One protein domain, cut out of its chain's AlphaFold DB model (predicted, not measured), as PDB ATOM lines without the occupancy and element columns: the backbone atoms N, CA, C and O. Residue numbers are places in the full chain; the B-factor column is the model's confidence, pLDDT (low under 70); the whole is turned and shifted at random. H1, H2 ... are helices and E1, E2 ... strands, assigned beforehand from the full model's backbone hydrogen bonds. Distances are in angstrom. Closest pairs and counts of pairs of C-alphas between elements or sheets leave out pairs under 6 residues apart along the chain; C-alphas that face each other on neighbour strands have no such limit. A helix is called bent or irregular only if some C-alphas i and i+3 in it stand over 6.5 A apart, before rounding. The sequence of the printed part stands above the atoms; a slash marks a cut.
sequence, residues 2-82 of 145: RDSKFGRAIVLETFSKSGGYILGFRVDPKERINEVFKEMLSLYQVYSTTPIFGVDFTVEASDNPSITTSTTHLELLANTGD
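Overview. This is residues 2 to 82 of the 145 residues of the protein "Bardet-Biedl syndrome 5 protein" of archaeon (UniProt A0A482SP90). A small antiparallel sheet of three strands at one end is joined to a loose, mostly unnamed loop region at the other by the long helix H1, which meets the sheet with its first part and then sticks out from it, with residues 38 to 55 standing free. Beyond H1 the chain runs out to Asp 63 and folds back to the short helix H2 at that far end. The printed part has 81 residues, with three named strands and then two named helices, E1 E2 E3 H1 H2, and the sheet order is E1, E2, E3. The class is mixed, helices and strands. The whole is extended, with a radius of gyration of the C-alphas of 20.5 A and spans of 64 by 30 by 17 A.

Arrangement. The sheet is a meander, each strand the antiparallel neighbour of the one before: E1, residues 2 to 4, E2, residues 7 to 13, and E3, residues 22 to 25. E1 and E2 form a hairpin, with N 2 and O 9 within hydrogen-bond range at 3.0 A. E2 and E3 form a second hairpin, with N 12 and O 23 within hydrogen-bond range at 2.8 A. The pairing is staggered: E2 pairs with E1 over residues 7 to 9 and with E3 over residues 10 to 13. H1, residues 30 to 49, only grazes the sheet, with its residues 30 to 37. The closest C-alphas of E2 and H1, those of Ile 10 and Phe 37, are 7.0 A apart. H2, residues 73 to 79, is not on the sheet, and H1 and H2 are apart. Every O i to N i+4 pair is within hydrogen-bond range in H2, and 14 of 16 are in H1.

Along the chain. E1 begins at C-alpha 2, at (-39.841, -2.189, 5.777). E2 is 18.7 A long from first to last C-alpha and E3 10.2 A. H1 is 30.3 A long and begins at C-alpha 30, at (-35.544, 3.035, -5.775). It is irregular, but only just: C-alphas 31 and 34 are 6.9 A apart. H2 is 10.1 A long and ends at C-alpha 79, at (3.042, 8.435, 23.673).

Size, cuts and confidence. The two C-alphas farthest apart, those of Lys 5 and Asp 63, are 64.2 A apart. The printed part has no cut. The link from H1 to H2 is long, residues 50 to 72, with no named element. The mean pLDDT of the printed part is 79.5, and residues 60 to 82 are under 70, with H2 at a mean of 55.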
ATOM      1  N   ARG A   2     -38.435  -1.758   5.707       85.50
ATOM      2  CA  ARG A   2     -39.841  -2.189   5.777       85.50
ATOM      3  C   ARG A   2     -40.602  -1.724   4.540       85.50
ATOM      4  O   ARG A   2     -40.285  -0.670   3.986       85.50
ATOM      5  N   ASP A   3     -41.607  -2.485   4.126       83.06
ATOM      6  CA  ASP A   3     -42.541  -2.032   3.101       83.06
ATOM      7  C   ASP A   3     -43.548  -1.042   3.714       83.06
ATOM      8  O   ASP A   3     -44.071  -1.239   4.817       83.06
ATOM      9  N   SER A   4     -43.760   0.076   3.021       81.50
ATOM     10  CA  SER A   4     -44.656   1.171   3.404       81.50
ATOM     11  C   SER A   4     -45.695   1.410   2.305       81.50
ATOM     12  O   SER A   4     -45.526   0.967   1.169       81.50
ATOM     13  N   LYS A   5     -46.750   2.180   2.605       79.06
ATOM     14  CA  LYS A   5     -47.792   2.573   1.634       79.06
ATOM     15  C   LYS A   5     -47.247   3.320   0.406       79.06
ATOM     16  O   LYS A   5     -47.941   3.448  -0.594       79.06
ATOM     17  N   PHE A   6     -46.009   3.809   0.486       73.31
ATOM     18  CA  PHE A   6     -45.305   4.520  -0.583       73.31
ATOM     19  C   PHE A   6     -44.168   3.703  -1.228       73.31
ATOM     20  O   PHE A   6     -43.385   4.255  -2.003       73.31
ATOM     21  N   GLY A   7     -44.061   2.406  -0.919       81.69
ATOM     22  CA  GLY A   7     -42.976   1.524  -1.358       81.69
ATOM     23  C   GLY A   7     -41.986   1.184  -0.240       81.69
ATOM     24  O   GLY A   7     -42.219   1.483   0.931       81.69
ATOM     25  N   ARG A   8     -40.879   0.524  -0.599       86.06
ATOM     26  CA  ARG A   8     -39.831   0.123   0.348       86.06
ATOM     27  C   ARG A   8     -39.160   1.349   0.970       86.06
ATOM     28  O   ARG A   8     -38.814   2.288   0.257       86.06
ATOM     29  N   ALA A   9     -38.966   1.316   2.286       91.75
ATOM     30  CA  ALA A   9     -38.380   2.406   3.058       91.75
ATOM     31  C   ALA A   9     -37.286   1.913   4.018       91.75
ATOM     32  O   ALA A   9     -37.315   0.780   4.526       91.75
ATOM     33  N   ILE A  10     -36.328   2.797   4.290       93.06
ATOM     34  CA  ILE A  10     -35.375   2.645   5.391       93.06
ATOM     35  C   ILE A  10     -36.073   3.136   6.658       93.06
ATOM     36  O   ILE A  10     -36.717   4.179   6.643       93.06
ATOM     37  N   VAL A  11     -35.981   2.364   7.736       93.19
ATOM     38  CA  VAL A  11     -36.590   2.701   9.026       93.19
ATOM     39  C   VAL A  11     -35.481   2.720  10.066       93.19
ATOM     40  O   VAL A  11     -34.721   1.753  10.135       93.19
ATOM     41  N   LEU A  12     -35.393   3.812  10.821       93.19
ATOM     42  CA  LEU A  12     -34.475   4.004  11.938       93.19
ATOM     43  C   LEU A  12     -35.269   4.025  13.236       93.19
ATOM     44  O   LEU A  12     -36.296   4.696  13.319       93.19
ATOM     45  N   GLU A  13     -34.765   3.318  14.233       93.00
ATOM     46  CA  GLU A  13     -35.277   3.340  15.596       93.00
ATOM     47  C   GLU A  13     -34.207   3.956  16.493       93.00
ATOM     48  O   GLU A  13     -33.031   3.592  16.398       93.00
ATOM     49  N   THR A  14     -34.591   4.926  17.318       94.00
ATOM     50  CA  THR A  14     -33.679   5.528  18.295       94.00
ATOM     51  C   THR A  14     -33.793   4.824  19.641       94.00
ATOM     52  O   THR A  14     -34.804   4.202  19.958       94.00
ATOM     53  N   PHE A  15     -32.751   4.932  20.468       91.12
ATOM     54  CA  PHE A  15     -32.781   4.365  21.813       91.12
ATOM     55  C   PHE A  15     -33.919   4.959  22.654       91.12
ATOM     56  O   PHE A  15     -34.185   6.163  22.596       91.12
ATOM     57  N   SER A  16     -34.518   4.138  23.521       90.38
ATOM     58  CA  SER A  16     -35.603   4.557  24.421       90.38
ATOM     59  C   SER A  16     -35.208   5.736  25.312       90.38
ATOM     60  O   SER A  16     -36.003   6.649  25.512       90.38
ATOM     61  N   LYS A  17     -33.941   5.784  25.753       90.94
ATOM     62  CA  LYS A  17     -33.375   6.904  26.530       90.94
ATOM     63  C   LYS A  17     -33.397   8.252  25.796       90.94
ATOM     64  O   LYS A  17     -33.289   9.293  26.425       90.94
ATOM     65  N   SER A  18     -33.518   8.234  24.470       87.94
ATOM     66  CA  SER A  18     -33.565   9.421  23.609       87.94
ATOM     67  C   SER A  18     -34.965   9.666  23.034       87.94
ATOM     68  O   SER A  18     -35.099  10.389  22.050       87.94
ATOM     69  N   GLY A  19     -36.001   9.043  23.608       88.81
ATOM     70  CA  GLY A  19     -37.401   9.230  23.217       88.81
ATOM     71  C   GLY A  19     -37.996   8.134  22.327       88.81
ATOM     72  O   GLY A  19     -39.192   8.186  22.062       88.81
ATOM     73  N   GLY A  20     -37.217   7.135  21.888       91.94
ATOM     74  CA  GLY A  20     -37.753   5.954  21.187       91.94
ATOM     75  C   GLY A  20     -38.469   6.264  19.864       91.94
ATOM     76  O   GLY A  20     -39.536   5.722  19.578       91.94
ATOM     77  N   TYR A  21     -37.915   7.172  19.064       93.50
ATOM     78  CA  TYR A  21     -38.508   7.598  17.800       93.50
ATOM     79  C   TYR A  21     -38.327   6.550  16.702       93.50
ATOM     80  O   TYR A  21     -37.267   5.936  16.573       93.50
ATOM     81  N   ILE A  22     -39.340   6.429  15.839       93.06
ATOM     82  CA  ILE A  22     -39.295   5.611  14.623       93.06
ATOM     83  C   ILE A  22     -39.357   6.539  13.408       93.06
ATOM     84  O   ILE A  22     -40.385   7.167  13.145       93.06
ATOM     85  N   LEU A  23     -38.264   6.613  12.651       92.31
ATOM     86  CA  LEU A  23     -38.125   7.488  11.487       92.31
ATOM     87  C   LEU A  23     -38.097   6.667  10.196       92.31
ATOM     88  O   LEU A  23     -37.291   5.751  10.055       92.31
ATOM     89  N   GLY A  24     -38.968   6.994   9.239       92.75
ATOM     90  CA  GLY A  24     -39.064   6.308   7.948       92.75
ATOM     91  C   GLY A  24     -38.628   7.190   6.779       92.75
ATOM     92  O   GLY A  24     -39.173   8.273   6.589       92.75
ATOM     93  N   PHE A  25     -37.706   6.695   5.953       91.81
ATOM     94  CA  PHE A  25     -37.127   7.410   4.815       91.81
ATOM     95  C   PHE A  25     -37.373   6.669   3.499       91.81
ATOM     96  O   PHE A  25     -37.167   5.454   3.397       91.81
ATOM     97  N   ARG A  26     -37.780   7.418   2.470       90.81
ATOM     98  CA  ARG A  26     -37.867   6.940   1.085       90.81
ATOM     99  C   ARG A  26     -36.628   7.389   0.317       90.81
ATOM    100  O   ARG A  26     -36.192   8.524   0.478       90.81
ATOM    101  N   VAL A  27     -36.099   6.508  -0.526       89.62
ATOM    102  CA  VAL A  27     -34.947   6.788  -1.390       89.62
ATOM    103  C   VAL A  27     -35.388   6.681  -2.845       89.62
ATOM    104  O   VAL A  27     -35.955   5.662  -3.240       89.62
ATOM    105  N   ASP A  28     -35.118   7.731  -3.617       89.31
ATOM    106  CA  ASP A  28     -35.376   7.820  -5.052       89.31
ATOM    107  C   ASP A  28     -34.037   8.150  -5.761       89.31
ATOM    108  O   ASP A  28     -33.350   9.078  -5.325       89.31
ATOM    109  N   PRO A  29     -33.622   7.435  -6.827       89.81
ATOM    110  CA  PRO A  29     -34.267   6.277  -7.454       89.81
ATOM    111  C   PRO A  29     -34.232   5.008  -6.573       89.81
ATOM    112  O   PRO A  29     -33.322   4.819  -5.761       89.81
ATOM    113  N   LYS A  30     -35.252   4.145  -6.711       85.06
ATOM    114  CA  LYS A  30     -35.544   3.035  -5.775       85.06
ATOM    115  C   LYS A  30     -34.449   1.977  -5.724       85.06
ATOM    116  O   LYS A  30     -34.297   1.298  -4.713       85.06
ATOM    117  N   GLU A  31     -33.688   1.831  -6.798       88.06
ATOM    118  CA  GLU A  31     -32.625   0.840  -6.946       88.06
ATOM    119  C   GLU A  31     -31.497   1.086  -5.929       88.06
ATOM    120  O   GLU A  31     -30.920   0.137  -5.398       88.06
ATOM    121  N   ARG A  32     -31.267   2.357  -5.567       91.69
ATOM    122  CA  ARG A  32     -30.207   2.777  -4.638       91.69
ATOM    123  C   ARG A  32     -30.506   2.484  -3.172       91.69
ATOM    124  O   ARG A  32     -29.606   2.571  -2.341       91.69
ATOM    125  N   ILE A  33     -31.743   2.128  -2.820       91.19
ATOM    126  CA  ILE A  33     -32.129   1.942  -1.414       91.19
ATOM    127  C   ILE A  33     -31.283   0.874  -0.710       91.19
ATOM    128  O   ILE A  33     -30.938   1.034   0.458       91.19
ATOM    129  N   ASN A  34     -30.916  -0.195  -1.425       91.25
ATOM    130  CA  ASN A  34     -30.103  -1.275  -0.869       91.25
ATOM    131  C   ASN A  34     -28.646  -0.838  -0.672       91.25
ATOM    132  O   ASN A  34     -28.033  -1.212   0.326       91.25
ATOM    133  N   GLU A  35     -28.107  -0.040  -1.598       94.31
ATOM    134  CA  GLU A  35     -26.747   0.505  -1.514       94.31
ATOM    135  C   GLU A  35     -26.621   1.440  -0.311       94.31
ATOM    136  O   GLU A  35     -25.775   1.212   0.550       94.31
ATOM    137  N   VAL A  36     -27.536   2.408  -0.193       94.56
ATOM    138  CA  VAL A  36     -27.570   3.369   0.921       94.56
ATOM    139  C   VAL A  36     -27.750   2.652   2.259       94.56
ATOM    140  O   VAL A  36     -27.058   2.955   3.226       94.56
ATOM    141  N   PHE A  37     -28.651   1.666   2.329       93.88
ATOM    142  CA  PHE A  37     -28.856   0.896   3.555       93.88
ATOM    143  C   PHE A  37     -27.593   0.130   3.975       93.88
ATOM    144  O   PHE A  37     -27.249   0.112   5.157       93.88
ATOM    145  N   LYS A  38     -26.881  -0.477   3.016       95.38
ATOM    146  CA  LYS A  38     -25.633  -1.204   3.282       95.38
ATOM    147  C   LYS A  38     -24.517  -0.265   3.737       95.38
ATOM    148  O   LYS A  38     -23.813  -0.589   4.691       95.38
ATOM    149  N   GLU A  39     -24.368   0.881   3.082       95.75
ATOM    150  CA  GLU A  39     -23.384   1.902   3.449       95.75
ATOM    151  C   GLU A  39     -23.633   2.426   4.867       95.75
ATOM    152  O   GLU A  39     -22.725   2.427   5.697       95.75
ATOM    153  N   MET A  40     -24.885   2.763   5.186       94.88
ATOM    154  CA  MET A  40     -25.267   3.255   6.509       94.88
ATOM    155  C   MET A  40     -24.982   2.226   7.613       94.88
ATOM    156  O   MET A  40     -24.458   2.586   8.666       94.88
ATOM    157  N   LEU A  41     -25.278   0.942   7.373       94.56
ATOM    158  CA  LEU A  41     -24.945  -0.131   8.316       94.56
ATOM    159  C   LEU A  41     -23.435  -0.297   8.492       94.56
ATOM    160  O   LEU A  41     -22.974  -0.466   9.618       94.56
ATOM    161  N   SER A  42     -22.671  -0.232   7.400       96.44
ATOM    162  CA  SER A  42     -21.212  -0.334   7.452       96.44
ATOM    163  C   SER A  42     -20.608   0.802   8.279       96.44
ATOM    164  O   SER A  42     -19.760   0.554   9.133       96.44
ATOM    165  N   LEU A  43     -21.068   2.038   8.067       95.62
ATOM    166  CA  LEU A  43     -20.626   3.200   8.839       95.62
ATOM    167  C   LEU A  43     -21.007   3.070  10.314       95.62
ATOM    168  O   LEU A  43     -20.174   3.309  11.185       95.62
ATOM    169  N   TYR A  44     -22.237   2.635  10.598       94.62
ATOM    170  CA  TYR A  44     -22.692   2.416  11.968       94.62
ATOM    171  C   TYR A  44     -21.856   1.355  12.698       94.62
ATOM    172  O   TYR A  44     -21.511   1.554  13.860       94.62
ATOM    173  N   GLN A  45     -21.482   0.255  12.038       94.44
ATOM    174  CA  GLN A  45     -20.633  -0.791  12.627       94.44
ATOM    175  C   GLN A  45     -19.232  -0.278  12.981       94.44
ATOM    176  O   GLN A  45     -18.735  -0.543  14.077       94.44
ATOM    177  N   VAL A  46     -18.617   0.488  12.075       94.81
ATOM    178  CA  VAL A  46     -17.300   1.091  12.314       94.81
ATOM    179  C   VAL A  46     -17.384   2.097  13.465       94.81
ATOM    180  O   VAL A  46     -16.611   2.004  14.415       94.81
ATOM    181  N   TYR A  47     -18.379   2.988  13.439       93.75
ATOM    182  CA  TYR A  47     -18.611   3.964  14.508       93.75
ATOM    183  C   TYR A  47     -18.894   3.299  15.862       93.75
ATOM    184  O   TYR A  47     -18.409   3.759  16.888       93.75
ATOM    185  N   SER A  48     -19.640   2.192  15.884       92.69
ATOM    186  CA  SER A  48     -19.975   1.489  17.130       92.69
ATOM    187  C   SER A  48     -18.755   0.847  17.795       92.69
ATOM    188  O   SER A  48     -18.748   0.682  19.009       92.69
ATOM    189  N   THR A  49     -17.726   0.492  17.017       93.31
ATOM    190  CA  THR A  49     -16.461  -0.043  17.551       93.31
ATOM    191  C   THR A  49     -15.602   1.059  18.169       93.31
ATOM    192  O   THR A  49     -14.942   0.845  19.184       93.31
ATOM    193  N   THR A  50     -15.590   2.243  17.558       89.94
ATOM    194  CA  THR A  50     -14.788   3.381  18.022       89.94
ATOM    195  C   THR A  50     -15.605   4.666  17.876       89.94
ATOM    196  O   THR A  50     -15.503   5.353  16.854       89.94
ATOM    197  N   PRO A  51     -16.459   4.983  18.868       91.81
ATOM    198  CA  PRO A  51     -17.369   6.112  18.775       91.81
ATOM    199  C   PRO A  51     -16.606   7.430  18.859       91.81
ATOM    200  O   PRO A  51     -15.790   7.659  19.750       91.81
ATOM    201  N   ILE A  52     -16.921   8.326  17.931       90.19
ATOM    202  CA  ILE A  52     -16.453   9.708  17.961       90.19
ATOM    203  C   ILE A  52     -17.491  10.517  18.742       90.19
ATOM    204  O   ILE A  52     -18.630  10.663  18.291       90.19
ATOM    205  N   PHE A  53     -17.106  11.023  19.916       90.75
ATOM    206  CA  PHE A  53     -17.981  11.830  20.780       90.75
ATOM    207  C   PHE A  53     -17.970  13.329  20.447       90.75
ATOM    208  O   PHE A  53     -18.755  14.079  21.015       90.75
ATOM    209  N   GLY A  54     -17.102  13.768  19.527       91.31
ATOM    210  CA  GLY A  54     -16.996  15.177  19.126       91.31
ATOM    211  C   GLY A  54     -16.403  16.087  20.206       91.31
ATOM    212  O   GLY A  54     -16.701  17.275  20.231       91.31
ATOM    213  N   VAL A  55     -15.607  15.527  21.122       89.69
ATOM    214  CA  VAL A  55     -14.900  16.287  22.157       89.69
ATOM    215  C   VAL A  55     -13.544  16.712  21.605       89.69
ATOM    216  O   VAL A  55     -12.634  15.889  21.500       89.69
ATOM    217  N   ASP A  56     -13.417  17.994  21.278       88.50
ATOM    218  CA  ASP A  56     -12.139  18.603  20.921       88.50
ATOM    219  C   ASP A  56     -11.442  19.110  22.186       88.50
ATOM    220  O   ASP A  56     -12.054  19.764  23.034       88.50
ATOM    221  N   PHE A  57     -10.150  18.824  22.319       80.62
ATOM    222  CA  PHE A  57      -9.332  19.349  23.403       80.62
ATOM    223  C   PHE A  57      -7.992  19.822  22.860       80.62
ATOM    224  O   PHE A  57      -7.400  19.216  21.967       80.62
ATOM    225  N   THR A  58      -7.500  20.912  23.428       80.25
ATOM    226  CA  THR A  58      -6.141  21.389  23.212       80.25
ATOM    227  C   THR A  58      -5.362  21.115  24.483       80.25
ATOM    228  O   THR A  58      -5.685  21.664  25.534       80.25
ATOM    229  N   VAL A  59      -4.350  20.256  24.407       73.31
ATOM    230  CA  VAL A  59      -3.387  20.137  25.502       73.31
ATOM    231  C   VAL A  59      -2.463  21.336  25.390       73.31
ATOM    232  O   VAL A  59      -1.753  21.472  24.394       73.31
ATOM    233  N   GLU A  60      -2.477  22.218  26.385       64.19
ATOM    234  CA  GLU A  60      -1.383  23.170  26.521       64.19
ATOM    235  C   GLU A  60      -0.115  22.354  26.772       64.19
ATOM    236  O   GLU A  60      -0.013  21.636  27.770       64.19
ATOM    237  N   ALA A  61       0.807  22.380  25.807       57.56
ATOM    238  CA  ALA A  61       2.057  21.646  25.886       57.56
ATOM    239  C   ALA A  61       2.818  22.111  27.132       57.56
ATOM    240  O   ALA A  61       3.437  23.170  27.144       57.56
ATOM    241  N   SER A  62       2.749  21.313  28.191       52.50
ATOM    242  CA  SER A  62       3.613  21.465  29.351       52.50
ATOM    243  C   SER A  62       5.001  21.006  28.916       52.50
ATOM    244  O   SER A  62       5.215  19.803  28.850       52.50
ATOM    245  N   ASP A  63       5.877  21.933  28.511       49.56
ATOM    246  CA  ASP A  63       7.336  21.802  28.302       49.56
ATOM    247  C   ASP A  63       7.892  20.442  27.805       49.56
ATOM    248  O   ASP A  63       9.028  20.073  28.106       49.56
ATOM    249  N   ASN A  64       7.132  19.683  27.013       50.47
ATOM    250  CA  ASN A  64       7.543  18.390  26.481       50.47
ATOM    251  C   ASN A  64       7.289  18.370  24.962       50.47
ATOM    252  O   ASN A  64       6.133  18.378  24.528       50.47
ATOM    253  N   PRO A  65       8.346  18.388  24.129       47.66
ATOM    254  CA  PRO A  65       8.277  18.747  22.709       47.66
ATOM    255  C   PRO A  65       7.701  17.651  21.791       47.66
ATOM    256  O   PRO A  65       7.991  17.638  20.596       47.66
ATOM    257  N   SER A  66       6.903  16.715  22.306       52.38
ATOM    258  CA  SER A  66       6.447  15.540  21.546       52.38
ATOM    259  C   SER A  66       4.982  15.586  21.100       52.38
ATOM    260  O   SER A  66       4.571  14.739  20.311       52.38
ATOM    261  N   ILE A  67       4.187  16.565  21.544       51.09
ATOM    262  CA  ILE A  67       2.755  16.635  21.212       51.09
ATOM    263  C   ILE A  67       2.540  17.660  20.093       51.09
ATOM    264  O   ILE A  67       2.432  18.859  20.331       51.09
ATOM    265  N   THR A  68       2.505  17.188  18.845       47.41
ATOM    266  CA  THR A  68       2.049  17.993  17.698       47.41
ATOM    267  C   THR A  68       0.533  17.863  17.548       47.41
ATOM    268  O   THR A  68      -0.019  16.774  17.706       47.41
ATOM    269  N   THR A  69      -0.111  18.976  17.190       49.09
ATOM    270  CA  THR A  69      -1.549  19.297  17.048       49.09
ATOM    271  C   THR A  69      -2.418  18.374  16.174       49.09
ATOM    272  O   THR A  69      -3.574  18.694  15.915       49.09
ATOM    273  N   SER A  70      -1.901  17.222  15.751       53.00
ATOM    274  CA  SER A  70      -2.589  16.245  14.896       53.00
ATOM    275  C   SER A  70      -2.567  14.829  15.477       53.00
ATOM    276  O   SER A  70      -2.721  13.864  14.733       53.00
ATOM    277  N   THR A  71      -2.312  14.676  16.776       52.81
ATOM    278  CA  THR A  71      -2.276  13.360  17.423       52.81
ATOM    279  C   THR A  71      -3.680  12.945  17.836       52.81
ATOM    280  O   THR A  71      -4.374  13.646  18.574       52.81
ATOM    281  N   THR A  72      -4.119  11.797  17.330       55.75
ATOM    282  CA  THR A  72      -5.398  11.198  17.727       55.75
ATOM    283  C   THR A  72      -5.350  10.779  19.203       55.75
ATOM    284  O   THR A  72      -4.284  10.474  19.736       55.75
ATOM    285  N   HIS A  73      -6.502  10.737  19.887       53.41
ATOM    286  CA  HIS A  73      -6.605  10.366  21.312       53.41
ATOM    287  C   HIS A  73      -5.856   9.060  21.660       53.41
ATOM    288  O   HIS A  73      -5.224   8.966  22.708       53.41
ATOM    289  N   LEU A  74      -5.869   8.082  20.744       55.06
ATOM    290  CA  LEU A  74      -5.161   6.801  20.867       55.06
ATOM    291  C   LEU A  74      -3.630   6.941  20.840       55.06
ATOM    292  O   LEU A  74      -2.943   6.276  21.609       55.06
ATOM    293  N   GLU A  75      -3.089   7.811  19.990       58.12
ATOM    294  CA  GLU A  75      -1.641   8.041  19.889       58.12
ATOM    295  C   GLU A  75      -1.115   8.872  21.061       58.12
ATOM    296  O   GLU A  75       0.018   8.682  21.499       58.12
ATOM    297  N   LEU A  76      -1.940   9.770  21.601       55.97
ATOM    298  CA  LEU A  76      -1.575  10.598  22.748       55.97
ATOM    299  C   LEU A  76      -1.510   9.763  24.037       55.97
ATOM    300  O   LEU A  76      -0.558   9.905  24.797       55.97
ATOM    301  N   LEU A  77      -2.449   8.831  24.242       55.28
ATOM    302  CA  LEU A  77      -2.411   7.867  25.354       55.28
ATOM    303  C   LEU A  77      -1.246   6.868  25.248       55.28
ATOM    304  O   LEU A  77      -0.758   6.400  26.269       55.28
ATOM    305  N   ALA A  78      -0.797   6.540  24.033       56.34
ATOM    306  CA  ALA A  78       0.351   5.657  23.821       56.34
ATOM    307  C   ALA A  78       1.706   6.371  23.999       56.34
ATOM    308  O   ALA A  78       2.669   5.753  24.448       56.34
ATOM    309  N   ASN A  79       1.793   7.659  23.638       52.31
ATOM    310  CA  ASN A  79       3.042   8.435  23.673       52.31
ATOM    311  C   ASN A  79       3.267   9.189  24.987       52.31
ATOM    312  O   ASN A  79       4.410   9.424  25.381       52.31
ATOM    313  N   THR A  80       2.197   9.571  25.678       51.06
ATOM    314  CA  THR A  80       2.301  10.076  27.045       51.06
ATOM    315  C   THR A  80       2.439   8.832  27.908       51.06
ATOM    316  O   THR A  80       1.445   8.173  28.172       51.06
ATOM    317  N   GLY A  81       3.662   8.466  28.307       46.84
ATOM    318  CA  GLY A  81       3.956   7.294  29.157       46.84
ATOM    319  C   GLY A  81       3.252   7.278  30.525       46.84
ATOM    320  O   GLY A  81       3.555   6.443  31.368       46.84
ATOM    321  N   ASP A  82       2.304   8.185  30.729       49.69
ATOM    322  CA  ASP A  82       1.258   8.136  31.727       49.69
ATOM    323  C   ASP A  82       0.156   7.181  31.238       49.69
ATOM    324  O   ASP A  82      -0.981   7.561  30.935       49.69
TER     325      ASP A  82